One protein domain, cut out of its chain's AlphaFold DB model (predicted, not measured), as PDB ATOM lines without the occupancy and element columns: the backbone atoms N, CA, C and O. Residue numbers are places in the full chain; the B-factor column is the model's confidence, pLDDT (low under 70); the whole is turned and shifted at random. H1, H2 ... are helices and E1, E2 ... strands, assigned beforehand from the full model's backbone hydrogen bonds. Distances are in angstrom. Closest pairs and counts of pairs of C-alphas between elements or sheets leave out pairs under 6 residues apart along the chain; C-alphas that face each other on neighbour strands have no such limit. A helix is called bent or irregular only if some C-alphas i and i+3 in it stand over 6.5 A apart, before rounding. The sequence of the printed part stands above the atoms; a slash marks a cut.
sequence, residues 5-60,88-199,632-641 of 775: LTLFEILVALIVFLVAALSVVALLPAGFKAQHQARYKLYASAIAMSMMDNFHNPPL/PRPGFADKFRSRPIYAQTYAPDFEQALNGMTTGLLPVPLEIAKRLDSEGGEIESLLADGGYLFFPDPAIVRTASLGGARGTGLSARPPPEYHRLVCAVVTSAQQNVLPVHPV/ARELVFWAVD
ATOM      1  N   LEU A   5     290.742 214.975 242.004       65.06
ATOM      2  CA  LEU A   5     289.694 215.823 242.586       65.06
ATOM      3  C   LEU A   5     288.832 216.524 241.520       65.06
ATOM      4  O   LEU A   5     287.632 216.665 241.713       65.06
ATOM      5  N   THR A   6     289.391 216.843 240.350       85.00
ATOM      6  CA  THR A   6     288.662 217.557 239.291       85.00
ATOM      7  C   THR A   6     287.599 216.700 238.599       85.00
ATOM      8  O   THR A   6     286.560 217.215 238.211       85.00
ATOM      9  N   LEU A   7     287.814 215.385 238.453       86.62
ATOM     10  CA  LEU A   7     286.809 214.492 237.854       86.62
ATOM     11  C   LEU A   7     285.614 214.269 238.784       86.62
ATOM     12  O   LEU A   7     284.479 214.218 238.315       86.62
ATOM     13  N   PHE A   8     285.861 214.170 240.092       88.62
ATOM     14  CA  PHE A   8     284.794 214.049 241.083       88.62
ATOM     15  C   PHE A   8     283.938 215.321 241.137       88.62
ATOM     16  O   PHE A   8     282.716 215.229 241.087       88.62
ATOM     17  N   GLU A   9     284.562 216.502 241.150       91.75
ATOM     18  CA  GLU A   9     283.850 217.786 241.109       91.75
ATOM     19  C   GLU A   9     283.005 217.942 239.836       91.75
ATOM     20  O   GLU A   9     281.841 218.332 239.923       91.75
ATOM     21  N   ILE A  10     283.542 217.567 238.666       93.50
ATOM     22  CA  ILE A  10     282.786 217.577 237.401       93.50
ATOM     23  C   ILE A  10     281.591 216.619 237.473       93.50
ATOM     24  O   ILE A  10     280.494 216.981 237.053       93.50
ATOM     25  N   LEU A  11     281.771 215.415 238.023       94.88
ATOM     26  CA  LEU A  11     280.691 214.435 238.150       94.88
ATOM     27  C   LEU A  11     279.588 214.928 239.096       94.88
ATOM     28  O   LEU A  11     278.410 214.824 238.759       94.88
ATOM     29  N   VAL A  12     279.946 215.521 240.239       95.62
ATOM     30  CA  VAL A  12     278.970 216.125 241.161       95.62
ATOM     31  C   VAL A  12     278.245 217.296 240.494       95.62
ATOM     32  O   VAL A  12     277.019 217.366 240.573       95.62
ATOM     33  N   ALA A  13     278.959 218.171 239.779       95.88
ATOM     34  CA  ALA A  13     278.349 219.281 239.046       95.88
ATOM     35  C   ALA A  13     277.362 218.794 237.968       95.88
ATOM     36  O   ALA A  13     276.269 219.347 237.842       95.88
ATOM     37  N   LEU A  14     277.701 217.724 237.239       96.94
ATOM     38  CA  LEU A  14     276.811 217.107 236.251       96.94
ATOM     39  C   LEU A  14     275.572 216.477 236.896       96.94
ATOM     40  O   LEU A  14     274.478 216.627 236.355       96.94
ATOM     41  N   ILE A  15     275.709 215.824 238.054       97.69
ATOM     42  CA  ILE A  15     274.562 215.275 238.793       97.69
ATOM     43  C   ILE A  15     273.637 216.402 239.262       97.69
ATOM     44  O   ILE A  15     272.427 216.311 239.067       97.69
ATOM     45  N   VAL A  16     274.181 217.482 239.830       97.44
ATOM     46  CA  VAL A  16     273.378 218.635 240.275       97.44
ATOM     47  C   VAL A  16     272.657 219.283 239.094       97.44
ATOM     48  O   VAL A  16     271.461 219.562 239.186       97.44
ATOM     49  N   PHE A  17     273.344 219.468 237.964       97.62
ATOM     50  CA  PHE A  17     272.732 220.002 236.749       97.62
ATOM     51  C   PHE A  17     271.625 219.085 236.210       97.62
ATOM     52  O   PHE A  17     270.547 219.567 235.863       97.62
ATOM     53  N   LEU A  18     271.847 217.767 236.193       98.19
ATOM     54  CA  LEU A  18     270.846 216.788 235.769       98.19
ATOM     55  C   LEU A  18     269.606 216.826 236.671       98.19
ATOM     56  O   LEU A  18     268.487 216.851 236.162       98.19
ATOM     57  N   VAL A  19     269.784 216.882 237.994       98.19
ATOM     58  CA  VAL A  19     268.671 216.995 238.951       98.19
ATOM     59  C   VAL A  19     267.905 218.302 238.746       98.19
ATOM     60  O   VAL A  19     266.674 218.285 238.734       98.19
ATOM     61  N   ALA A  20     268.596 219.423 238.526       97.88
ATOM     62  CA  ALA A  20     267.953 220.702 238.237       97.88
ATOM     63  C   ALA A  20     267.148 220.654 236.925       97.88
ATOM     64  O   ALA A  20     265.985 221.060 236.904       97.88
ATOM     65  N   ALA A  21     267.718 220.096 235.853       98.00
ATOM     66  CA  ALA A  21     267.039 219.948 234.567       98.00
ATOM     67  C   ALA A  21     265.804 219.036 234.667       98.00
ATOM     68  O   ALA A  21     264.728 219.404 234.196       98.00
ATOM     69  N   LEU A  22     265.925 217.884 235.337       97.75
ATOM     70  CA  LEU A  22     264.801 216.972 235.571       97.75
ATOM     71  C   LEU A  22     263.721 217.609 236.451       97.75
ATOM     72  O   LEU A  22     262.540 217.395 236.195       97.75
ATOM     73  N   SER A  23     264.102 218.435 237.429       97.81
ATOM     74  CA  SER A  23     263.148 219.174 238.265       97.81
ATOM     75  C   SER A  23     262.348 220.193 237.446       97.81
ATOM     76  O   SER A  23     261.132 220.272 237.593       97.81
ATOM     77  N   VAL A  24     262.996 220.927 236.533       97.50
ATOM     78  CA  VAL A  24     262.302 221.855 235.620       97.50
ATOM     79  C   VAL A  24     261.352 221.098 234.691       97.50
ATOM     80  O   VAL A  24     260.193 221.490 234.558       97.50
ATOM     81  N   VAL A  25     261.797 219.985 234.099       97.75
ATOM     82  CA  VAL A  25     260.957 219.154 233.218       97.75
ATOM     83  C   VAL A  25     259.771 218.552 233.979       97.75
ATOM     84  O   VAL A  25     258.655 218.553 233.462       97.75
ATOM     85  N   ALA A  26     259.973 218.114 235.224       96.62
ATOM     86  CA  ALA A  26     258.910 217.591 236.080       96.62
ATOM     87  C   ALA A  26     257.852 218.652 236.444       96.62
ATOM     88  O   ALA A  26     256.695 218.303 236.678       96.62
ATOM     89  N   LEU A  27     258.216 219.940 236.450       96.94
ATOM     90  CA  LEU A  27     257.292 221.049 236.707       96.94
ATOM     91  C   LEU A  27     256.521 221.517 235.459       96.94
ATOM     92  O   LEU A  27     255.475 222.154 235.606       96.94
ATOM     93  N   LEU A  28     256.969 221.180 234.240       96.50
ATOM     94  CA  LEU A  28     256.305 221.610 232.997       96.50
ATOM     95  C   LEU A  28     254.817 221.215 232.922       96.50
ATOM     96  O   LEU A  28     254.007 222.086 232.602       96.50
ATOM     97  N   PRO A  29     254.389 219.977 233.259       95.19
ATOM     98  CA  PRO A  29     252.972 219.612 233.216       95.19
ATOM     99  C   PRO A  29     252.108 220.432 234.180       95.19
ATOM    100  O   PRO A  29     250.967 220.763 233.856       95.19
ATOM    101  N   ALA A  30     252.643 220.781 235.355       94.62
ATOM    102  CA  ALA A  30     251.951 221.638 236.315       94.62
ATOM    103  C   ALA A  30     251.820 223.070 235.770       94.62
ATOM    104  O   ALA A  30     250.739 223.658 235.841       94.62
ATOM    105  N   GLY A  31     252.883 223.586 235.141       95.31
ATOM    106  CA  GLY A  31     252.875 224.874 234.445       95.31
ATOM    107  C   GLY A  31     251.847 224.934 233.312       95.31
ATOM    108  O   GLY A  31     251.065 225.882 233.248       95.31
ATOM    109  N   PHE A  32     251.767 223.900 232.467       94.50
ATOM    110  CA  PHE A  32     250.762 223.831 231.401       94.50
ATOM    111  C   PHE A  32     249.336 223.766 231.950       94.50
ATOM    112  O   PHE A  32     248.465 224.480 231.456       94.50
ATOM    113  N   LYS A  33     249.084 222.980 233.007       90.94
ATOM    114  CA  LYS A  33     247.765 222.936 233.663       90.94
ATOM    115  C   LYS A  33     247.358 224.304 234.217       90.94
ATOM    116  O   LYS A  33     246.229 224.732 233.983       90.94
ATOM    117  N   ALA A  34     248.279 225.008 234.878       94.69
ATOM    118  CA  ALA A  34     248.036 226.359 235.381       94.69
ATOM    119  C   ALA A  34     247.760 227.354 234.239       94.69
ATOM    120  O   ALA A  34     246.827 228.154 234.323       94.69
ATOM    121  N   GLN A  35     248.512 227.267 233.136       95.56
ATOM    122  CA  GLN A  35     248.289 228.102 231.956       95.56
ATOM    123  C   GLN A  35     246.928 227.820 231.299       95.56
ATOM    124  O   GLN A  35     246.225 228.761 230.929       95.56
ATOM    125  N   HIS A  36     246.527 226.553 231.178       93.06
ATOM    126  CA  HIS A  36     245.210 226.184 230.655       93.06
ATOM    127  C   HIS A  36     244.083 226.715 231.544       93.06
ATOM    128  O   HIS A  36     243.158 227.341 231.031       93.06
ATOM    129  N   GLN A  37     244.182 226.558 232.867       93.62
ATOM    130  CA  GLN A  37     243.207 227.128 233.803       93.62
ATOM    131  C   GLN A  37     243.117 228.654 233.692       93.62
ATOM    132  O   GLN A  37     242.014 229.199 233.681       93.62
ATOM    133  N   ALA A  38     244.249 229.349 233.549       95.75
ATOM    134  CA  ALA A  38     244.256 230.796 233.343       95.75
ATOM    135  C   ALA A  38     243.541 231.201 232.040       95.75
ATOM    136  O   ALA A  38     242.772 232.161 232.037       95.75
ATOM    137  N   ARG A  39     243.729 230.448 230.946       95.00
ATOM    138  CA  ARG A  39     243.009 230.683 229.681       95.00
ATOM    139  C   ARG A  39     241.508 230.466 229.823       95.00
ATOM    140  O   ARG A  39     240.744 231.319 229.388       95.00
ATOM    141  N   TYR A  40     241.088 229.377 230.470       95.25
ATOM    142  CA  TYR A  40     239.668 229.132 230.731       95.25
ATOM    143  C   TYR A  40     239.037 230.273 231.530       95.25
ATOM    144  O   TYR A  40     237.969 230.745 231.155       95.25
ATOM    145  N   LYS A  41     239.722 230.771 232.569       95.50
ATOM    146  CA  LYS A  41     239.252 231.914 233.370       95.50
ATOM    147  C   LYS A  41     239.090 233.181 232.536       95.50
ATOM    148  O   LYS A  41     238.093 233.882 232.690       95.50
ATOM    149  N   LEU A  42     240.034 233.465 231.637       94.81
ATOM    150  CA  LEU A  42     239.943 234.613 230.731       94.81
ATOM    151  C   LEU A  42     238.753 234.489 229.773       94.81
ATOM    152  O   LEU A  42     238.005 235.450 229.610       94.81
ATOM    153  N   TYR A  43     238.541 233.311 229.178       93.19
ATOM    154  CA  TYR A  43     237.401 233.082 228.285       93.19
ATOM    155  C   TYR A  43     236.067 233.149 229.022       93.19
ATOM    156  O   TYR A  43     235.161 233.831 228.557       93.19
ATOM    157  N   ALA A  44     235.959 232.513 230.187       94.62
ATOM    158  CA  ALA A  44     234.762 232.574 231.012       94.62
ATOM    159  C   ALA A  44     234.441 234.016 231.442       94.62
ATOM    160  O   ALA A  44     233.294 234.433 231.341       94.62
ATOM    161  N   SER A  45     235.455 234.813 231.801       94.50
ATOM    162  CA  SER A  45     235.279 236.242 232.112       94.50
ATOM    163  C   SER A  45     234.761 237.031 230.910       94.50
ATOM    164  O   SER A  45     233.826 237.812 231.046       94.50
ATOM    165  N   ALA A  46     235.331 236.810 229.721       91.81
ATOM    166  CA  ALA A  46     234.893 237.488 228.503       91.81
ATOM    167  C   ALA A  46     233.446 237.123 228.127       91.81
ATOM    168  O   ALA A  46     232.676 237.991 227.720       91.81
ATOM    169  N   ILE A  47     233.062 235.853 228.300       90.50
ATOM    170  CA  ILE A  47     231.688 235.396 228.072       90.50
ATOM    171  C   ILE A  47     230.743 236.020 229.097       90.50
ATOM    172  O   ILE A  47     229.724 236.574 228.706       90.50
ATOM    173  N   ALA A  48     231.091 235.974 230.384       92.38
ATOM    174  CA  ALA A  48     230.282 236.551 231.452       92.38
ATOM    175  C   ALA A  48     230.053 238.053 231.227       92.38
ATOM    176  O   ALA A  48     228.919 238.515 231.302       92.38
ATOM    177  N   MET A  49     231.099 238.801 230.861       91.00
ATOM    178  CA  MET A  49     230.973 240.214 230.493       91.00
ATOM    179  C   MET A  49     230.054 240.407 229.286       91.00
ATOM    180  O   MET A  49     229.157 241.236 229.342       91.00
ATOM    181  N   SER A  50     230.208 239.603 228.228       85.88
ATOM    182  CA  SER A  50     229.331 239.691 227.055       85.88
ATOM    183  C   SER A  50     227.872 239.354 227.381       85.88
ATOM    184  O   SER A  50     226.977 239.976 226.817       85.88
ATOM    185  N   MET A  51     227.618 238.386 228.266       86.19
ATOM    186  CA  MET A  51     226.275 238.044 228.746       86.19
ATOM    187  C   MET A  51     225.661 239.207 229.518       86.19
ATOM    188  O   MET A  51     224.527 239.592 229.247       86.19
ATOM    189  N   MET A  52     226.423 239.787 230.446       88.44
ATOM    190  CA  MET A  52     225.988 240.943 231.225       88.44
ATOM    191  C   MET A  52     225.733 242.143 230.312       88.44
ATOM    192  O   MET A  52     224.691 242.778 230.432       88.44
ATOM    193  N   ASP A  53     226.625 242.444 229.370       85.38
ATOM    194  CA  ASP A  53     226.455 243.555 228.431       85.38
ATOM    195  C   ASP A  53     225.225 243.356 227.540       85.38
ATOM    196  O   ASP A  53     224.444 244.293 227.375       85.38
ATOM    197  N   ASN A  54     225.005 242.138 227.034       81.31
ATOM    198  CA  ASN A  54     223.811 241.790 226.260       81.31
ATOM    199  C   ASN A  54     222.530 241.867 227.096       81.31
ATOM    200  O   ASN A  54     221.488 242.231 226.567       81.31
ATOM    201  N   PHE A  55     222.583 241.539 228.385       83.88
ATOM    202  CA  PHE A  55     221.415 241.628 229.256       83.88
ATOM    203  C   PHE A  55     221.073 243.076 229.639       83.88
ATOM    204  O   PHE A  55     219.904 243.448 229.658       83.88
ATOM    205  N   HIS A  56     222.074 243.924 229.903       82.75
ATOM    206  CA  HIS A  56     221.844 245.343 230.218       82.75
ATOM    207  C   HIS A  56     221.517 246.186 228.993       82.75
ATOM    208  O   HIS A  56     220.728 247.128 229.070       82.75
ATOM    209  N   ASN A  57     222.169 245.881 227.876       80.81
ATOM    210  CA  ASN A  57     222.012 246.578 226.613       80.81
ATOM    211  C   ASN A  57     221.558 245.565 225.566       80.81
ATOM    212  O   ASN A  57     222.291 245.346 224.594       80.81
ATOM    213  N   PRO A  58     220.371 244.943 225.738       69.44
ATOM    214  CA  PRO A  58     219.867 244.022 224.738       69.44
ATOM    215  C   PRO A  58     219.858 244.796 223.428       69.44
ATOM    216  O   PRO A  58     219.326 245.913 223.400       69.44
ATOM    217  N   PRO A  59     220.560 244.303 222.390       62.38
ATOM    218  CA  PRO A  59     220.905 245.110 221.238       62.38
ATOM    219  C   PRO A  59     219.638 245.768 220.703       62.38
ATOM    220  O   PRO A  59     218.768 245.124 220.118       62.38
ATOM    221  N   LEU A  60     219.546 247.089 220.891       50.81
ATOM    222  CA  LEU A  60     218.425 247.921 220.451       50.81
ATOM    223  C   LEU A  60     218.246 247.893 218.926       50.81
ATOM    224  O   LEU A  60     217.344 248.539 218.405       50.81
ATOM    225  N   PRO A  88     199.742 231.953 199.236       42.94
ATOM    226  CA  PRO A  88     198.967 232.466 200.354       42.94
ATOM    227  C   PRO A  88     199.907 232.963 201.457       42.94
ATOM    228  O   PRO A  88     200.822 232.267 201.894       42.94
ATOM    229  N   ARG A  89     199.676 234.202 201.896       44.62
ATOM    230  CA  ARG A  89     200.449 234.854 202.956       44.62
ATOM    231  C   ARG A  89     200.317 234.053 204.260       44.62
ATOM    232  O   ARG A  89     199.185 233.749 204.638       44.62
ATOM    233  N   PRO A  90     201.403 233.817 205.020       44.16
ATOM    234  CA  PRO A  90     201.264 233.511 206.437       44.16
ATOM    235  C   PRO A  90     200.510 234.675 207.090       44.16
ATOM    236  O   PRO A  90     200.872 235.845 206.897       44.16
ATOM    237  N   GLY A  91     199.425 234.373 207.806       44.19
ATOM    238  CA  GLY A  91     198.604 235.384 208.469       44.19
ATOM    239  C   GLY A  91     199.442 236.256 209.408       44.19
ATOM    240  O   GLY A  91     200.485 235.840 209.907       44.19
ATOM    241  N   PHE A  92     198.991 237.481 209.679       41.59
ATOM    242  CA  PHE A  92     199.666 238.411 210.597       41.59
ATOM    243  C   PHE A  92     199.991 237.763 211.961       41.59
ATOM    244  O   PHE A  92     201.069 237.979 212.507       41.59
ATOM    245  N   ALA A  93     199.114 236.879 212.448       39.50
ATOM    246  CA  ALA A  93     199.316 236.074 213.651       39.50
ATOM    247  C   ALA A  93     200.480 235.068 213.541       39.50
ATOM    248  O   ALA A  93     201.190 234.839 214.515       39.50
ATOM    249  N   ASP A  94     200.732 234.505 212.359       41.91
ATOM    250  CA  ASP A  94     201.817 233.546 212.119       41.91
ATOM    251  C   ASP A  94     203.194 234.235 212.159       41.91
ATOM    252  O   ASP A  94     204.176 233.684 212.658       41.91
ATOM    253  N   LYS A  95     203.252 235.512 211.748       46.31
ATOM    254  CA  LYS A  95     204.442 236.373 211.895       46.31
ATOM    255  C   LYS A  95     204.740 236.767 213.347       46.31
ATOM    256  O   LYS A  95     205.894 237.054 213.655       46.31
ATOM    257  N   PHE A  96     203.735 236.788 214.226       43.16
ATOM    258  CA  PHE A  96     203.928 236.985 215.669       43.16
ATOM    259  C   PHE A  96     204.329 235.681 216.369       43.16
ATOM    260  O   PHE A  96     205.279 235.684 217.146       43.16
ATOM    261  N   ARG A  97     203.695 234.552 216.018       39.78
ATOM    262  CA  ARG A  97     204.036 233.215 216.548       39.78
ATOM    263  C   ARG A  97     205.461 232.774 216.207       39.78
ATOM    264  O   ARG A  97     206.104 232.110 217.009       39.78
ATOM    265  N   SER A  98     205.965 233.149 215.032       38.88
ATOM    266  CA  SER A  98     207.293 232.749 214.543       38.88
ATOM    267  C   SER A  98     208.438 233.682 214.952       38.88
ATOM    268  O   SER A  98     209.574 233.457 214.529       38.88
ATOM    269  N   ARG A  99     208.193 234.728 215.761       43.66
ATOM    270  CA  ARG A  99     209.235 235.678 216.187       43.66
ATOM    271  C   ARG A  99     209.608 235.506 217.668       43.66
ATOM    272  O   ARG A  99     209.117 236.267 218.497       43.66
ATOM    273  N   PRO A 100     210.582 234.628 217.992       46.47
ATOM    274  CA  PRO A 100     211.201 234.546 219.327       46.47
ATOM    275  C   PRO A 100     211.832 235.870 219.811       46.47
ATOM    276  O   PRO A 100     212.145 236.040 220.981       46.47
ATOM    277  N   ILE A 101     211.968 236.840 218.908       45.06
ATOM    278  CA  ILE A 101     212.704 238.089 219.069       45.06
ATOM    279  C   ILE A 101     212.040 239.097 220.032       45.06
ATOM    280  O   ILE A 101     212.746 239.829 220.724       45.06
ATOM    281  N   TYR A 102     210.704 239.168 220.098       37.53
ATOM    282  CA  TYR A 102     210.027 240.122 220.998       37.53
ATOM    283  C   TYR A 102     209.932 239.612 222.438       37.53
ATOM    284  O   TYR A 102     210.013 240.416 223.362       37.53
ATOM    285  N   ALA A 103     209.833 238.294 222.624       47.22
ATOM    286  CA  ALA A 103     209.830 237.678 223.946       47.22
ATOM    287  C   ALA A 103     211.207 237.756 224.631       47.22
ATOM    288  O   ALA A 103     211.261 237.784 225.848       47.22
ATOM    289  N   GLN A 104     212.308 237.828 223.870       48.94
ATOM    290  CA  GLN A 104     213.677 237.791 224.409       48.94
ATOM    291  C   GLN A 104     214.190 239.147 224.919       48.94
ATOM    292  O   GLN A 104     214.789 239.204 225.985       48.94
ATOM    293  N   THR A 105     213.933 240.252 224.208       45.69
ATOM    294  CA  THR A 105     214.387 241.602 224.624       45.69
ATOM    295  C   THR A 105     213.690 242.099 225.899       45.69
ATOM    296  O   THR A 105     214.209 242.977 226.582       45.69
ATOM    297  N   TYR A 106     212.511 241.550 226.207       48.50
ATOM    298  CA  TYR A 106     211.725 241.858 227.405       48.50
ATOM    299  C   TYR A 106     211.534 240.640 228.311       48.50
ATOM    300  O   TYR A 106     210.680 240.685 229.196       48.50
ATOM    301  N   ALA A 107     212.291 239.559 228.088       56.25
ATOM    302  CA  ALA A 107     212.268 238.422 228.990       56.25
ATOM    303  C   ALA A 107     212.701 238.921 230.378       56.25
ATOM    304  O   ALA A 107     213.793 239.485 230.492       56.25
ATOM    305  N   PRO A 108     211.853 238.786 231.413       61.25
ATOM    306  CA  PRO A 108     212.205 239.235 232.755       61.25
ATOM    307  C   PRO A 108     213.377 238.427 233.327       61.25
ATOM    308  O   PRO A 108     214.123 238.951 234.152       61.25
ATOM    309  N   ASP A 109     213.561 237.202 232.828       73.62
ATOM    310  CA  ASP A 109     214.542 236.254 233.326       73.62
ATOM    311  C   ASP A 109     215.826 236.293 232.495       73.62
ATOM    312  O   ASP A 109     215.824 236.191 231.259       73.62
ATOM    313  N   PHE A 110     216.945 236.407 233.205       82.62
ATOM    314  CA  PHE A 110     218.291 236.450 232.647       82.62
ATOM    315  C   PHE A 110     218.565 235.253 231.726       82.62
ATOM    316  O   PHE A 110     219.075 235.421 230.621       82.62
ATOM    317  N   GLU A 111     218.150 234.052 232.122       80.06
ATOM    318  CA  GLU A 111     218.311 232.802 231.378       80.06
ATOM    319  C   GLU A 111     217.584 232.830 230.032       80.06
ATOM    320  O   GLU A 111     218.104 232.340 229.030       80.06
ATOM    321  N   GLN A 112     216.386 233.416 229.986       77.69
ATOM    322  CA  GLN A 112     215.594 233.491 228.762       77.69
ATOM    323  C   GLN A 112     216.105 234.593 227.831       77.69
ATOM    324  O   GLN A 112     216.148 234.387 226.616       77.69
ATOM    325  N   ALA A 113     216.547 235.725 228.387       78.00
ATOM    326  CA  ALA A 113     217.243 236.757 227.623       78.00
ATOM    327  C   ALA A 113     218.539 236.204 227.006       78.00
ATOM    328  O   ALA A 113     218.872 236.517 225.865       78.00
ATOM    329  N   LEU A 114     219.232 235.332 227.743       75.69
ATOM    330  CA  LEU A 114     220.433 234.638 227.299       75.69
ATOM    331  C   LEU A 114     220.164 233.480 226.335       75.69
ATOM    332  O   LEU A 114     221.028 233.200 225.508       75.69
ATOM    333  N   ASN A 115     219.002 232.833 226.378       78.56
ATOM    334  CA  ASN A 115     218.632 231.754 225.462       78.56
ATOM    335  C   ASN A 115     218.074 232.315 224.143       78.56
ATOM    336  O   ASN A 115     216.875 232.252 223.847       78.56
ATOM    337  N   GLY A 116     218.966 232.894 223.345       71.50
ATOM    338  CA  GLY A 116     218.665 233.443 222.037       71.50
ATOM    339  C   GLY A 116     219.715 233.049 221.009       71.50
ATOM    340  O   GLY A 116     220.915 233.011 221.282       71.50
ATOM    341  N   MET A 117     219.268 232.857 219.763       65.00
ATOM    342  CA  MET A 117     220.182 232.732 218.618       65.00
ATOM    343  C   MET A 117     221.085 233.965 218.463       65.00
ATOM    344  O   MET A 117     222.020 233.937 217.676       65.00
ATOM    345  N   THR A 118     220.776 235.069 219.150       64.62
ATOM    346  CA  THR A 118     221.519 236.324 219.078       64.62
ATOM    347  C   THR A 118     222.523 236.531 220.203       64.62
ATOM    348  O   THR A 118     223.556 237.159 219.983       64.62
ATOM    349  N   THR A 119     222.233 236.006 221.386       68.88
ATOM    350  CA  THR A 119     223.086 236.074 222.581       68.88
ATOM    351  C   THR A 119     224.153 234.991 222.592       68.88
ATOM    352  O   THR A 119     225.185 235.156 223.238       68.88
ATOM    353  N   GLY A 120     223.936 233.919 221.827       79.19
ATOM    354  CA  GLY A 120     224.929 232.882 221.600       79.19
ATOM    355  C   GLY A 120     225.114 231.971 222.778       79.19
ATOM    356  O   GLY A 120     226.233 231.574 223.077       79.19
ATOM    357  N   LEU A 121     224.017 231.627 223.436       85.62
ATOM    358  CA  LEU A 121     223.989 230.522 224.368       85.62
ATOM    359  C   LEU A 121     222.967 229.522 223.890       85.62
ATOM    360  O   LEU A 121     221.823 229.862 223.594       85.62
ATOM    361  N   LEU A 122     223.420 228.285 223.798       87.62
ATOM    362  CA  LEU A 122     222.604 227.158 223.406       87.62
ATOM    363  C   LEU A 122     222.414 226.289 224.646       87.62
ATOM    364  O   LEU A 122     223.411 225.954 225.291       87.62
ATOM    365  N   PRO A 123     221.178 225.922 225.015       90.88
ATOM    366  CA  PRO A 123     220.973 225.007 226.126       90.88
ATOM    367  C   PRO A 123     221.654 223.669 225.811       90.88
ATOM    368  O   PRO A 123     221.497 223.113 224.721       90.88
ATOM    369  N   VAL A 124     222.424 223.153 226.766       91.94
ATOM    370  CA  VAL A 124     222.992 221.807 226.697       91.94
ATOM    371  C   VAL A 124     221.828 220.818 226.803       91.94
ATOM    372  O   VAL A 124     221.051 220.920 227.758       91.94
ATOM    373  N   PRO A 125     221.687 219.856 225.871       91.00
ATOM    374  CA  PRO A 125     220.653 218.831 225.961       91.00
ATOM    375  C   PRO A 125     220.650 218.161 227.335       91.00
ATOM    376  O   PRO A 125     221.708 217.801 227.860       91.00
ATOM    377  N   LEU A 126     219.464 217.989 227.921       87.62
ATOM    378  CA  LEU A 126     219.312 217.532 229.305       87.62
ATOM    379  C   LEU A 126     219.995 216.175 229.543       87.62
ATOM    380  O   LEU A 126     220.556 215.929 230.610       87.62
ATOM    381  N   GLU A 127     219.992 215.300 228.540       84.94
ATOM    382  CA  GLU A 127     220.633 213.985 228.571       84.94
ATOM    383  C   GLU A 127     222.160 214.070 228.644       84.94
ATOM    384  O   GLU A 127     222.782 213.176 229.218       84.94
ATOM    385  N   ILE A 128     222.759 215.114 228.064       88.69
ATOM    386  CA  ILE A 128     224.199 215.394 228.143       88.69
ATOM    387  C   ILE A 128     224.505 216.073 229.475       88.69
ATOM    388  O   ILE A 128     225.428 215.657 230.172       88.69
ATOM    389  N   ALA A 129     223.702 217.068 229.858       92.69
ATOM    390  CA  ALA A 129     223.862 217.805 231.106       92.69
ATOM    391  C   ALA A 129     223.859 216.864 232.327       92.69
ATOM    392  O   ALA A 129     224.755 216.939 233.161       92.69
ATOM    393  N   LYS A 130     222.939 215.887 232.371       92.50
ATOM    394  CA  LYS A 130     222.857 214.856 233.430       92.50
ATOM    395  C   LYS A 130     224.065 213.908 233.508       92.50
ATOM    396  O   LYS A 130     224.156 213.127 234.452       92.50
ATOM    397  N   ARG A 131     224.955 213.913 232.512       90.06
ATOM    398  CA  ARG A 131     226.191 213.104 232.495       90.06
ATOM    399  C   ARG A 131     227.421 213.892 232.946       90.06
ATOM    400  O   ARG A 131     228.492 213.293 233.054       90.06
ATOM    401  N   LEU A 132     227.287 215.202 233.153       93.25
ATOM    402  CA  LEU A 132     228.356 216.059 233.647       93.25
ATOM    403  C   LEU A 132     228.397 215.982 235.173       93.25
ATOM    404  O   LEU A 132     227.504 216.472 235.857       93.25
ATOM    405  N   ASP A 133     229.460 215.388 235.697       94.50
ATOM    406  CA  ASP A 133     229.808 215.467 237.107       94.50
ATOM    407  C   ASP A 133     230.590 216.743 237.364       94.50
ATOM    408  O   ASP A 133     231.609 217.006 236.730       94.50
ATOM    409  N   SER A 134     230.133 217.514 238.338       95.62
ATOM    410  CA  SER A 134     230.865 218.659 238.877       95.62
ATOM    411  C   SER A 134     231.374 218.337 240.274       95.62
ATOM    412  O   SER A 134     230.856 217.449 240.957       95.62
ATOM    413  N   GLU A 135     232.399 219.064 240.710       94.44
ATOM    414  CA  GLU A 135     232.873 218.986 242.088       94.44
ATOM    415  C   GLU A 135     231.726 219.346 243.047       94.44
ATOM    416  O   GLU A 135     231.054 220.356 242.875       94.44
ATOM    417  N   GLY A 136     231.440 218.469 244.015       95.38
ATOM    418  CA  GLY A 136     230.322 218.649 244.948       95.38
ATOM    419  C   GLY A 136     228.923 218.366 244.384       95.38
ATOM    420  O   GLY A 136     227.957 218.508 245.127       95.38
ATOM    421  N   GLY A 137     228.786 217.935 243.123       95.81
ATOM    422  CA  GLY A 137     227.479 217.623 242.525       95.81
ATOM    423  C   GLY A 137     226.617 218.853 242.216       95.81
ATOM    424  O   GLY A 137     225.402 218.729 242.095       95.81
ATOM    425  N   GLU A 138     227.222 220.034 242.070       95.81
ATOM    426  CA  GLU A 138     226.518 221.304 241.840       95.81
ATOM    427  C   GLU A 138     225.653 221.289 240.569       95.81
ATOM    428  O   GLU A 138     224.499 221.694 240.608       95.81
ATOM    429  N   ILE A 139     226.165 220.750 239.458       95.81
ATOM    430  CA  ILE A 139     225.400 220.538 238.217       95.81
ATOM    431  C   ILE A 139     224.203 219.607 238.455       95.81
ATOM    432  O   ILE A 139     223.125 219.850 237.921       95.81
ATOM    433  N   GLU A 140     224.365 218.541 239.242       95.38
ATOM    434  CA  GLU A 140     223.264 217.617 239.537       95.38
ATOM    435  C   GLU A 140     222.182 218.306 240.379       95.38
ATOM    436  O   GLU A 140     221.003 218.175 240.054       95.38
ATOM    437  N   SER A 141     222.583 219.103 241.379       95.31
ATOM    438  CA  SER A 141     221.674 219.942 242.172       95.31
ATOM    439  C   SER A 141     220.947 220.962 241.297       95.31
ATOM    440  O   SER A 141     219.723 220.998 241.294       95.31
ATOM    441  N   LEU A 142     221.683 221.715 240.473       94.44
ATOM    442  CA  LEU A 142     221.132 222.698 239.541       94.44
ATOM    443  C   LEU A 142     220.058 222.079 238.635       94.44
ATOM    444  O   LEU A 142     218.985 222.651 238.457       94.44
ATOM    445  N   LEU A 143     220.345 220.916 238.045       93.75
ATOM    446  CA  LEU A 143     219.404 220.223 237.164       93.75
ATOM    447  C   LEU A 143     218.204 219.650 237.935       93.75
ATOM    448  O   LEU A 143     217.113 219.564 237.368       93.75
ATOM    449  N   ALA A 144     218.387 219.244 239.195       93.12
ATOM    450  CA  ALA A 144     217.300 218.797 240.067       93.12
ATOM    451  C   ALA A 144     216.357 219.951 240.447       93.12
ATOM    452  O   ALA A 144     215.145 219.746 240.494       93.12
ATOM    453  N   ASP A 145     216.903 221.158 240.600       90.81
ATOM    454  CA  ASP A 145     216.162 222.392 240.880       90.81
ATOM    455  C   ASP A 145     215.476 222.981 239.626       90.81
ATOM    456  O   ASP A 145     214.811 224.014 239.693       90.81
ATOM    457  N   GLY A 146     215.606 222.317 238.470       90.44
ATOM    458  CA  GLY A 146     215.013 222.743 237.197       90.44
ATOM    459  C   GLY A 146     215.846 223.765 236.416       90.44
ATOM    460  O   GLY A 146     215.361 224.310 235.424       90.44
ATOM    461  N   GLY A 147     217.087 224.020 236.836       91.12
ATOM    462  CA  GLY A 147     218.040 224.857 236.116       91.12
ATOM    463  C   GLY A 147     218.533 224.220 234.813       91.12
ATOM    464  O   GLY A 147     218.363 223.026 234.556       91.12
ATOM    465  N   TYR A 148     219.183 225.033 233.980       92.56
ATOM    466  CA  TYR A 148     219.728 224.614 232.689       92.56
ATOM    467  C   TYR A 148     221.220 224.932 232.590       92.56
ATOM    468  O   TYR A 148     221.701 225.947 233.089       92.56
ATOM    469  N   LEU A 149     221.943 224.061 231.889       94.06
ATOM    470  CA  LEU A 149     223.309 224.312 231.439       94.06
ATOM    471  C   LEU A 149     223.282 224.910 230.037       94.06
ATOM    472  O   LEU A 149     222.485 224.502 229.196       94.06
ATOM    473  N   PHE A 150     224.205 225.822 229.767       93.88
ATOM    474  CA  PHE A 150     224.342 226.508 228.493       93.88
ATOM    475  C   PHE A 150     225.754 226.349 227.937       93.88
ATOM    476  O   PHE A 150     226.749 226.439 228.661       93.88
ATOM    477  N   PHE A 151     225.833 226.151 226.628       91.75
ATOM    478  CA  PHE A 151     227.061 226.181 225.859       91.75
ATOM    479  C   PHE A 151     227.169 227.511 225.103       91.75
ATOM    480  O   PHE A 151     226.231 227.878 224.390       91.75
ATOM    481  N   PRO A 152     228.289 228.236 225.225       90.00
ATOM    482  CA  PRO A 152     228.505 229.459 224.478       90.00
ATOM    483  C   PRO A 152     228.763 229.142 222.999       90.00
ATOM    484  O   PRO A 152     229.704 228.431 222.652       90.00
ATOM    485  N   ASP A 153     227.934 229.688 222.115       84.12
ATOM    486  CA  ASP A 153     228.080 229.555 220.674       84.12
ATOM    487  C   ASP A 153     229.389 230.231 220.222       84.12
ATOM    488  O   ASP A 153     229.530 231.463 220.299       84.12
ATOM    489  N   PRO A 154     230.353 229.458 219.689       73.81
ATOM    490  CA  PRO A 154     231.601 229.999 219.176       73.81
ATOM    491  C   PRO A 154     231.411 231.023 218.051       73.81
ATOM    492  O   PRO A 154     232.340 231.777 217.753       73.81
ATOM    493  N   ALA A 155     230.272 231.048 217.356       68.12
ATOM    494  CA  ALA A 155     229.986 232.032 216.317       68.12
ATOM    495  C   ALA A 155     229.765 233.446 216.878       68.12
ATOM    496  O   ALA A 155     230.225 234.416 216.275       68.12
ATOM    497  N   ILE A 156     229.116 233.575 218.034       64.12
ATOM    498  CA  ILE A 156     228.598 234.867 218.513       64.12
ATOM    499  C   ILE A 156     229.636 235.643 219.319       64.12
ATOM    500  O   ILE A 156     229.783 236.857 219.144       64.12
ATOM    501  N   VAL A 157     230.482 234.946 220.075       59.91
ATOM    502  CA  VAL A 157     231.585 235.604 220.795       59.91
ATOM    503  C   VAL A 157     232.674 236.150 219.875       59.91
ATOM    504  O   VAL A 157     233.460 236.997 220.287       59.91
ATOM    505  N   ARG A 158     232.668 235.797 218.582       56.41
ATOM    506  CA  ARG A 158     233.593 236.405 217.614       56.41
ATOM    507  C   ARG A 158     233.389 237.905 217.436       56.41
ATOM    508  O   ARG A 158     234.336 238.573 217.038       56.41
ATOM    509  N   THR A 159     232.186 238.433 217.671       49.66
ATOM    510  CA  THR A 159     231.886 239.825 217.287       49.66
ATOM    511  C   THR A 159     230.947 240.583 218.221       49.66
ATOM    512  O   THR A 159     230.635 241.734 217.918       49.66
ATOM    513  N   ALA A 160     230.500 239.980 219.333       49.97
ATOM    514  CA  ALA A 160     229.578 240.582 220.313       49.97
ATOM    515  C   ALA A 160     228.287 241.189 219.701       49.97
ATOM    516  O   ALA A 160     227.516 241.858 220.378       49.97
ATOM    517  N   SER A 161     228.038 240.964 218.406       52.28
ATOM    518  CA  SER A 161     226.866 241.399 217.658       52.28
ATOM    519  C   SER A 161     226.768 240.574 216.373       52.28
ATOM    520  O   SER A 161     227.739 240.451 215.623       52.28
ATOM    521  N   LEU A 162     225.582 240.042 216.055       51.50
ATOM    522  CA  LEU A 162     225.368 239.360 214.768       51.50
ATOM    523  C   LEU A 162     225.673 240.251 213.554       51.50
ATOM    524  O   LEU A 162     225.976 239.734 212.478       51.50
ATOM    525  N   GLY A 163     225.600 241.576 213.719       54.00
ATOM    526  CA  GLY A 163     225.949 242.544 212.683       54.00
ATOM    527  C   GLY A 163     227.436 242.519 212.322       54.00
ATOM    528  O   GLY A 163     227.774 242.573 211.141       54.00
ATOM    529  N   GLY A 164     228.324 242.360 213.311       53.62
ATOM    530  CA  GLY A 164     229.764 242.221 213.079       53.62
ATOM    531  C   GLY A 164     230.137 240.867 212.471       53.62
ATOM    532  O   GLY A 164     230.963 240.811 211.557       53.62
ATOM    533  N   ALA A 165     229.479 239.785 212.912       52.41
ATOM    534  CA  ALA A 165     229.758 238.413 212.461       52.41
ATOM    535  C   ALA A 165     229.591 238.226 210.946       52.41
ATOM    536  O   ALA A 165     230.259 237.384 210.346       52.41
ATOM    537  N   ARG A 166     228.702 239.006 210.317       55.19
ATOM    538  CA  ARG A 166     228.470 238.954 208.867       55.19
ATOM    539  C   ARG A 166     229.524 239.707 208.049       55.19
ATOM    540  O   ARG A 166     229.671 239.407 206.868       55.19
ATOM    541  N   GLY A 167     230.229 240.675 208.641       50.78
ATOM    542  CA  GLY A 167     231.115 241.594 207.914       50.78
ATOM    543  C   GLY A 167     232.609 241.293 208.042       50.78
ATOM    544  O   GLY A 167     233.362 241.504 207.094       50.78
ATOM    545  N   THR A 168     233.060 240.779 209.186       49.50
ATOM    546  CA  THR A 168     234.478 240.462 209.414       49.50
ATOM    547  C   THR A 168     234.695 238.962 209.269       49.50
ATOM    548  O   THR A 168     234.121 238.182 210.021       49.50
ATOM    549  N   GLY A 169     235.484 238.563 208.269       47.66
ATOM    550  CA  GLY A 169     235.597 237.192 207.771       47.66
ATOM    551  C   GLY A 169     235.602 236.080 208.829       47.66
ATOM    552  O   GLY A 169     236.324 236.127 209.820       47.66
ATOM    553  N   LEU A 170     234.845 235.022 208.527       53.56
ATOM    554  CA  LEU A 170     234.710 233.734 209.229       53.56
ATOM    555  C   LEU A 170     236.035 232.962 209.473       53.56
ATOM    556  O   LEU A 170     236.011 231.776 209.807       53.56
ATOM    557  N   SER A 171     237.204 233.572 209.264       53.91
ATOM    558  CA  SER A 171     238.500 232.892 209.188       53.91
ATOM    559  C   SER A 171     239.146 232.605 210.547       53.91
ATOM    560  O   SER A 171     239.923 231.655 210.646       53.91
ATOM    561  N   ALA A 172     238.810 233.344 211.609       62.75
ATOM    562  CA  ALA A 172     239.297 233.026 212.948       62.75
ATOM    563  C   ALA A 172     238.426 231.924 213.574       62.75
ATOM    564  O   ALA A 172     237.300 232.164 214.020       62.75
ATOM    565  N   ARG A 173     238.941 230.689 213.583       70.44
ATOM    566  CA  ARG A 173     238.392 229.622 214.429       70.44
ATOM    567  C   ARG A 173     238.605 230.023 215.892       70.44
ATOM    568  O   ARG A 173     239.730 230.398 216.229       70.44
ATOM    569  N   PRO A 174     237.572 229.960 216.749       78.62
ATOM    570  CA  PRO A 174     237.769 230.168 218.170       78.62
ATOM    571  C   PRO A 174     238.798 229.160 218.694       78.62
ATOM    572  O   PRO A 174     238.899 228.048 218.157       78.62
ATOM    573  N   PRO A 175     239.575 229.530 219.722       84.88
ATOM    574  CA  PRO A 175     240.459 228.595 220.399       84.88
ATOM    575  C   PRO A 175     239.677 227.340 220.822       84.88
ATOM    576  O   PRO A 175     238.558 227.471 221.319       84.88
ATOM    577  N   PRO A 176     240.215 226.125 220.635       84.69
ATOM    578  CA  PRO A 176     239.507 224.885 220.967       84.69
ATOM    579  C   PRO A 176     239.117 224.796 222.449       84.69
ATOM    580  O   PRO A 176     238.149 224.120 222.791       84.69
ATOM    581  N   GLU A 177     239.826 225.498 223.336       87.88
ATOM    582  CA  GLU A 177     239.478 225.611 224.752       87.88
ATOM    583  C   GLU A 177     238.130 226.310 224.969       87.88
ATOM    584  O   GLU A 177     237.411 225.981 225.906       87.88
ATOM    585  N   TYR A 178     237.746 227.225 224.081       88.00
ATOM    586  CA  TYR A 178     236.461 227.912 224.151       88.00
ATOM    587  C   TYR A 178     235.290 226.926 224.055       88.00
ATOM    588  O   TYR A 178     234.317 227.023 224.794       88.00
ATOM    589  N   HIS A 179     235.443 225.898 223.215       88.56
ATOM    590  CA  HIS A 179     234.430 224.867 223.004       88.56
ATOM    591  C   HIS A 179     234.314 223.882 224.174       88.56
ATOM    592  O   HIS A 179     233.567 222.914 224.096       88.56
ATOM    593  N   ARG A 180     235.101 224.060 225.236       93.38
ATOM    594  CA  ARG A 180     235.060 223.224 226.436       93.38
ATOM    595  C   ARG A 180     234.344 223.907 227.592       93.38
ATOM    596  O   ARG A 180     234.204 223.298 228.642       93.38
ATOM    597  N   LEU A 181     233.914 225.154 227.427       95.31
ATOM    598  CA  LEU A 181     233.200 225.872 228.473       95.31
ATOM    599  C   LEU A 181     231.708 225.554 228.424       95.31
ATOM    600  O   LEU A 181     231.093 225.585 227.364       95.31
ATOM    601  N   VAL A 182     231.135 225.294 229.590       95.81
ATOM    602  CA  VAL A 182     229.692 225.331 229.840       95.81
ATOM    603  C   VAL A 182     229.442 226.284 230.994       95.81
ATOM    604  O   VAL A 182     230.332 226.521 231.814       95.81
ATOM    605  N   CYS A 183     228.248 226.846 231.062       96.12
ATOM    606  CA  CYS A 183     227.878 227.770 232.121       96.12
ATOM    607  C   CYS A 183     226.434 227.576 232.555       96.12
ATOM    608  O   CYS A 183     225.632 227.007 231.816       96.12
ATOM    609  N   ALA A 184     226.112 228.048 233.749       95.50
ATOM    610  CA  ALA A 184     224.752 228.087 234.253       95.50
ATOM    611  C   ALA A 184     224.567 229.261 235.209       95.50
ATOM    612  O   ALA A 184     225.539 229.808 235.738       95.50
ATOM    613  N   VAL A 185     223.306 229.608 235.437       93.75
ATOM    614  CA  VAL A 185     222.880 230.470 236.536       93.75
ATOM    615  C   VAL A 185     222.504 229.548 237.694       93.75
ATOM    616  O   VAL A 185     221.605 228.731 237.530       93.75
ATOM    617  N   VAL A 186     223.216 229.619 238.823       93.62
ATOM    618  CA  VAL A 186     223.006 228.690 239.960       93.62
ATOM    619  C   VAL A 186     222.103 229.237 241.058       93.62
ATOM    620  O   VAL A 186     221.643 228.494 241.918       93.62
ATOM    621  N   THR A 187     221.817 230.535 241.036       89.25
ATOM    622  CA  THR A 187     220.794 231.121 241.906       89.25
ATOM    623  C   THR A 187     219.422 230.594 241.515       89.25
ATOM    624  O   THR A 187     219.196 230.324 240.336       89.25
ATOM    625  N   SER A 188     218.501 230.485 242.478       79.12
ATOM    626  CA  SER A 188     217.125 230.055 242.216       79.12
ATOM    627  C   SER A 188     216.567 230.792 241.004       79.12
ATOM    628  O   SER A 188     216.608 232.027 240.966       79.12
ATOM    629  N   ALA A 189     216.086 230.029 240.015       62.41
ATOM    630  CA  ALA A 189     215.441 230.591 238.839       62.41
ATOM    631  C   ALA A 189     214.407 231.613 239.309       62.41
ATOM    632  O   ALA A 189     213.689 231.367 240.288       62.41
ATOM    633  N   GLN A 190     214.334 232.762 238.641       60.56
ATOM    634  CA  GLN A 190     213.230 233.673 238.885       60.56
ATOM    635  C   GLN A 190     211.942 232.916 238.575       60.56
ATOM    636  O   GLN A 190     211.573 232.706 237.429       60.56
ATOM    637  N   GLN A 191     211.242 232.474 239.616       40.56
ATOM    638  CA  GLN A 191     209.855 232.072 239.482       40.56
ATOM    639  C   GLN A 191     209.056 233.344 239.215       40.56
ATOM    640  O   GLN A 191     208.450 233.871 240.139       40.56
ATOM    641  N   ASN A 192     209.099 233.911 238.008       42.84
ATOM    642  CA  ASN A 192     208.350 235.130 237.745       42.84
ATOM    643  C   ASN A 192     207.731 235.171 236.352       42.84
ATOM    644  O   ASN A 192     208.402 235.278 235.339       42.84
ATOM    645  N   VAL A 193     206.395 235.184 236.397       40.84
ATOM    646  CA  VAL A 193     205.469 235.844 235.472       40.84
ATOM    647  C   VAL A 193     205.673 235.477 234.005       40.84
ATOM    648  O   VAL A 193     206.550 235.996 233.327       40.84
ATOM    649  N   LEU A 194     204.767 234.626 233.505       36.91
ATOM    650  CA  LEU A 194     204.630 234.290 232.087       36.91
ATOM    651  C   LEU A 194     204.947 235.514 231.195       36.91
ATOM    652  O   LEU A 194     204.229 236.515 231.286       36.91
ATOM    653  N   PRO A 195     205.978 235.440 230.326       39.62
ATOM    654  CA  PRO A 195     206.468 236.579 229.531       39.62
ATOM    655  C   PRO A 195     205.415 237.105 228.547       39.62
ATOM    656  O   PRO A 195     205.511 238.215 228.032       39.62
ATOM    657  N   VAL A 196     204.400 236.280 228.294       39.06
ATOM    658  CA  VAL A 196     203.215 236.559 227.504       39.06
ATOM    659  C   VAL A 196     202.039 236.031 228.313       39.06
ATOM    660  O   VAL A 196     202.012 234.850 228.667       39.06
ATOM    661  N   HIS A 197     201.065 236.890 228.614       37.34
ATOM    662  CA  HIS A 197     199.825 236.463 229.254       37.34
ATOM    663  C   HIS A 197     199.250 235.279 228.447       37.34
ATOM    664  O   HIS A 197     199.131 235.400 227.228       37.34
ATOM    665  N   PRO A 198     198.875 234.137 229.053       40.03
ATOM    666  CA  PRO A 198     198.510 232.919 228.313       40.03
ATOM    667  C   PRO A 198     197.329 233.101 227.336       40.03
ATOM    668  O   PRO A 198     197.126 232.278 226.448       40.03
ATOM    669  N   VAL A 199     196.594 234.215 227.442       40.38
ATOM    670  CA  VAL A 199     195.561 234.646 226.481       40.38
ATOM    671  C   VAL A 199     196.126 235.078 225.118       40.38
ATOM    672  O   VAL A 199     195.449 234.857 224.121       40.38
ATOM    673  N   ALA A 632     220.939 239.034 243.123       88.69
ATOM    674  CA  ALA A 632     222.205 238.457 242.745       88.69
ATOM    675  C   ALA A 632     221.918 237.254 241.840       88.69
ATOM    676  O   ALA A 632     221.047 236.431 242.120       88.69
ATOM    677  N   ARG A 633     222.627 237.187 240.725       89.25
ATOM    678  CA  ARG A 633     222.713 236.049 239.827       89.25
ATOM    679  C   ARG A 633     224.125 235.551 239.886       89.25
ATOM    680  O   ARG A 633     225.066 236.320 239.723       89.25
ATOM    681  N   GLU A 634     224.276 234.268 240.122       94.31
ATOM    682  CA  GLU A 634     225.587 233.659 240.169       94.31
ATOM    683  C   GLU A 634     225.798 232.838 238.904       94.31
ATOM    684  O   GLU A 634     225.116 231.843 238.668       94.31
ATOM    685  N   LEU A 635     226.718 233.304 238.063       94.75
ATOM    686  CA  LEU A 635     227.134 232.627 236.845       94.75
ATOM    687  C   LEU A 635     228.320 231.742 237.161       94.75
ATOM    688  O   LEU A 635     229.401 232.244 237.486       94.75
ATOM    689  N   VAL A 636     228.137 230.440 237.010       96.81
ATOM    690  CA  VAL A 636     229.202 229.461 237.213       96.81
ATOM    691  C   VAL A 636     229.611 228.907 235.863       96.81
ATOM    692  O   VAL A 636     228.770 228.565 235.034       96.81
ATOM    693  N   PHE A 637     230.919 228.860 235.629       97.12
ATOM    694  CA  PHE A 637     231.512 228.318 234.415       97.12
ATOM    695  C   PHE A 637     232.316 227.075 234.754       97.12
ATOM    696  O   PHE A 637     233.199 227.117 235.616       97.12
ATOM    697  N   TRP A 638     232.089 226.003 234.001       97.81
ATOM    698  CA  TRP A 638     232.871 224.778 234.080       97.81
ATOM    699  C   TRP A 638     233.613 224.525 232.769       97.81
ATOM    700  O   TRP A 638     233.097 224.775 231.681       97.81
ATOM    701  N   ALA A 639     234.831 223.999 232.871       96.25
ATOM    702  CA  ALA A 639     235.540 223.396 231.753       96.25
ATOM    703  C   ALA A 639     235.235 221.897 231.736       96.25
ATOM    704  O   ALA A 639     235.575 221.171 232.674       96.25
ATOM    705  N   VAL A 640     234.617 221.446 230.652       94.19
ATOM    706  CA  VAL A 640     234.317 220.046 230.375       94.19
ATOM    707  C   VAL A 640     235.370 219.510 229.422       94.19
ATOM    708  O   VAL A 640     235.581 220.038 228.326       94.19
ATOM    709  N   ASP A 641     236.044 218.439 229.819       88.25
ATOM    710  CA  ASP A 641     236.942 217.738 228.912       88.25
ATOM    711  C   ASP A 641     236.156 216.744 228.054       88.25
ATOM    712  O   ASP A 641     236.171 215.535 228.296       88.25
TER     713      ASP A 641
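This is residues 5 to 60, 88 to 199 and 632 to 641 of the 775 residues of an uncharacterized protein of Planctomycetes bacterium (UniProt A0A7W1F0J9). Residues 5 to 35 of a long helix, H1, stick out like a handle from a small body, in which residues 37 to 51 of the same helix pack on a pair of strands, E4 and E5, and a second, short pair, E1 and E3, lies beside the first, with E3 next to E4. The short helix H4 packs on residues 51 to 55 of H1, H6 lies near E4, and residues 88 to 99, of which 92 to 97 belong to H2, stick out too. The 178 printed residues hold seven named helices and five named strands, in the order H1 H2 H3 H4 E1 H5 E2 H6 E3 H7 E4 E5, and the class is mixed, helices and strands; the two sheets, E1 - E3 and E4 - E5, are antiparallel. The whole is extended, with a radius of gyration of the C-alphas of 24.3 A and spans of 99 by 41 by 29 A.

H1, residues 5 to 56, was assigned as one helix by its hydrogen bonds but is bent, with C-alphas 26 and 29 6.9 A apart. Its arms are H1a, residues 5 to 26, 31.5 A long from C-alpha 5 at (289.694, 215.823, 242.586), and H1b, residues 29 to 56, 40.5 A long. H2 is residues 92 to 97, H3 100 to 105, H4 110 to 114, E1 121 to 123, H5 126 to 129 and E2 132 to 134. H6, residues 135 to 144, spans 15.7 A and is irregular, with C-alphas 136 and 139 8.5 A apart. E3 is residues 150 to 152, H7 162 to 165 and E4 181 to 185, 13.9 A long. E5, residues 632 to 640, spans 25.3 A and ends at C-alpha 640 at (234.317, 220.046, 230.375).

E4 and E5 are antiparallel at 156 degrees, with N 182 and O 638 2.9 A apart, within hydrogen-bond range. E1 and E3 are antiparallel at 148 degrees, with N 151 and O 122 2.8 A apart, also within range. The closest C-alphas of E3 and E4, Phe 151 and Val 182, are 4.8 A apart. Those of H1b and E5, Ala 44 and Phe 637, are 6.3 A apart. H1a and H1b stand at a shallow tilt of 27 degrees. H1b touches H4 with residues 51 to 55 alone, closest at the C-alphas of Phe 55 and Ala 113, 6.6 A. H3 and H4 touch only at the corner, with the C-alphas of Gln 104 and Ala 113 4.9 A apart; H2 and H3 meet only through their link. H6 is near E4, and H5 is close to H6 but not clearly touching, with the C-alphas of Ala 129 and Ile 139 7.8 A apart. E2 pairs with no named strand; H7 touches no helix. Each O i to N i+4 pair is within hydrogen-bond range in H1a, H1b, H2 and H4, against 1 of 2 in H3 and 4 of 6 in H6; H5 and H7 are too short for such a pair.

Without residues 5 to 35 and 88 to 99, which stand free, the body spans 45 by 39 by 27 A. Cuts leave C-alphas 60 and 88 32.0 A apart and C-alphas 199 and 632 31.4 A apart. The link from H7 to E4 is long, 15 residues. The mean pLDDT of the printed part is 77.9; residues under 70 include 88 to 108, 155 to 172 and 189 to 199.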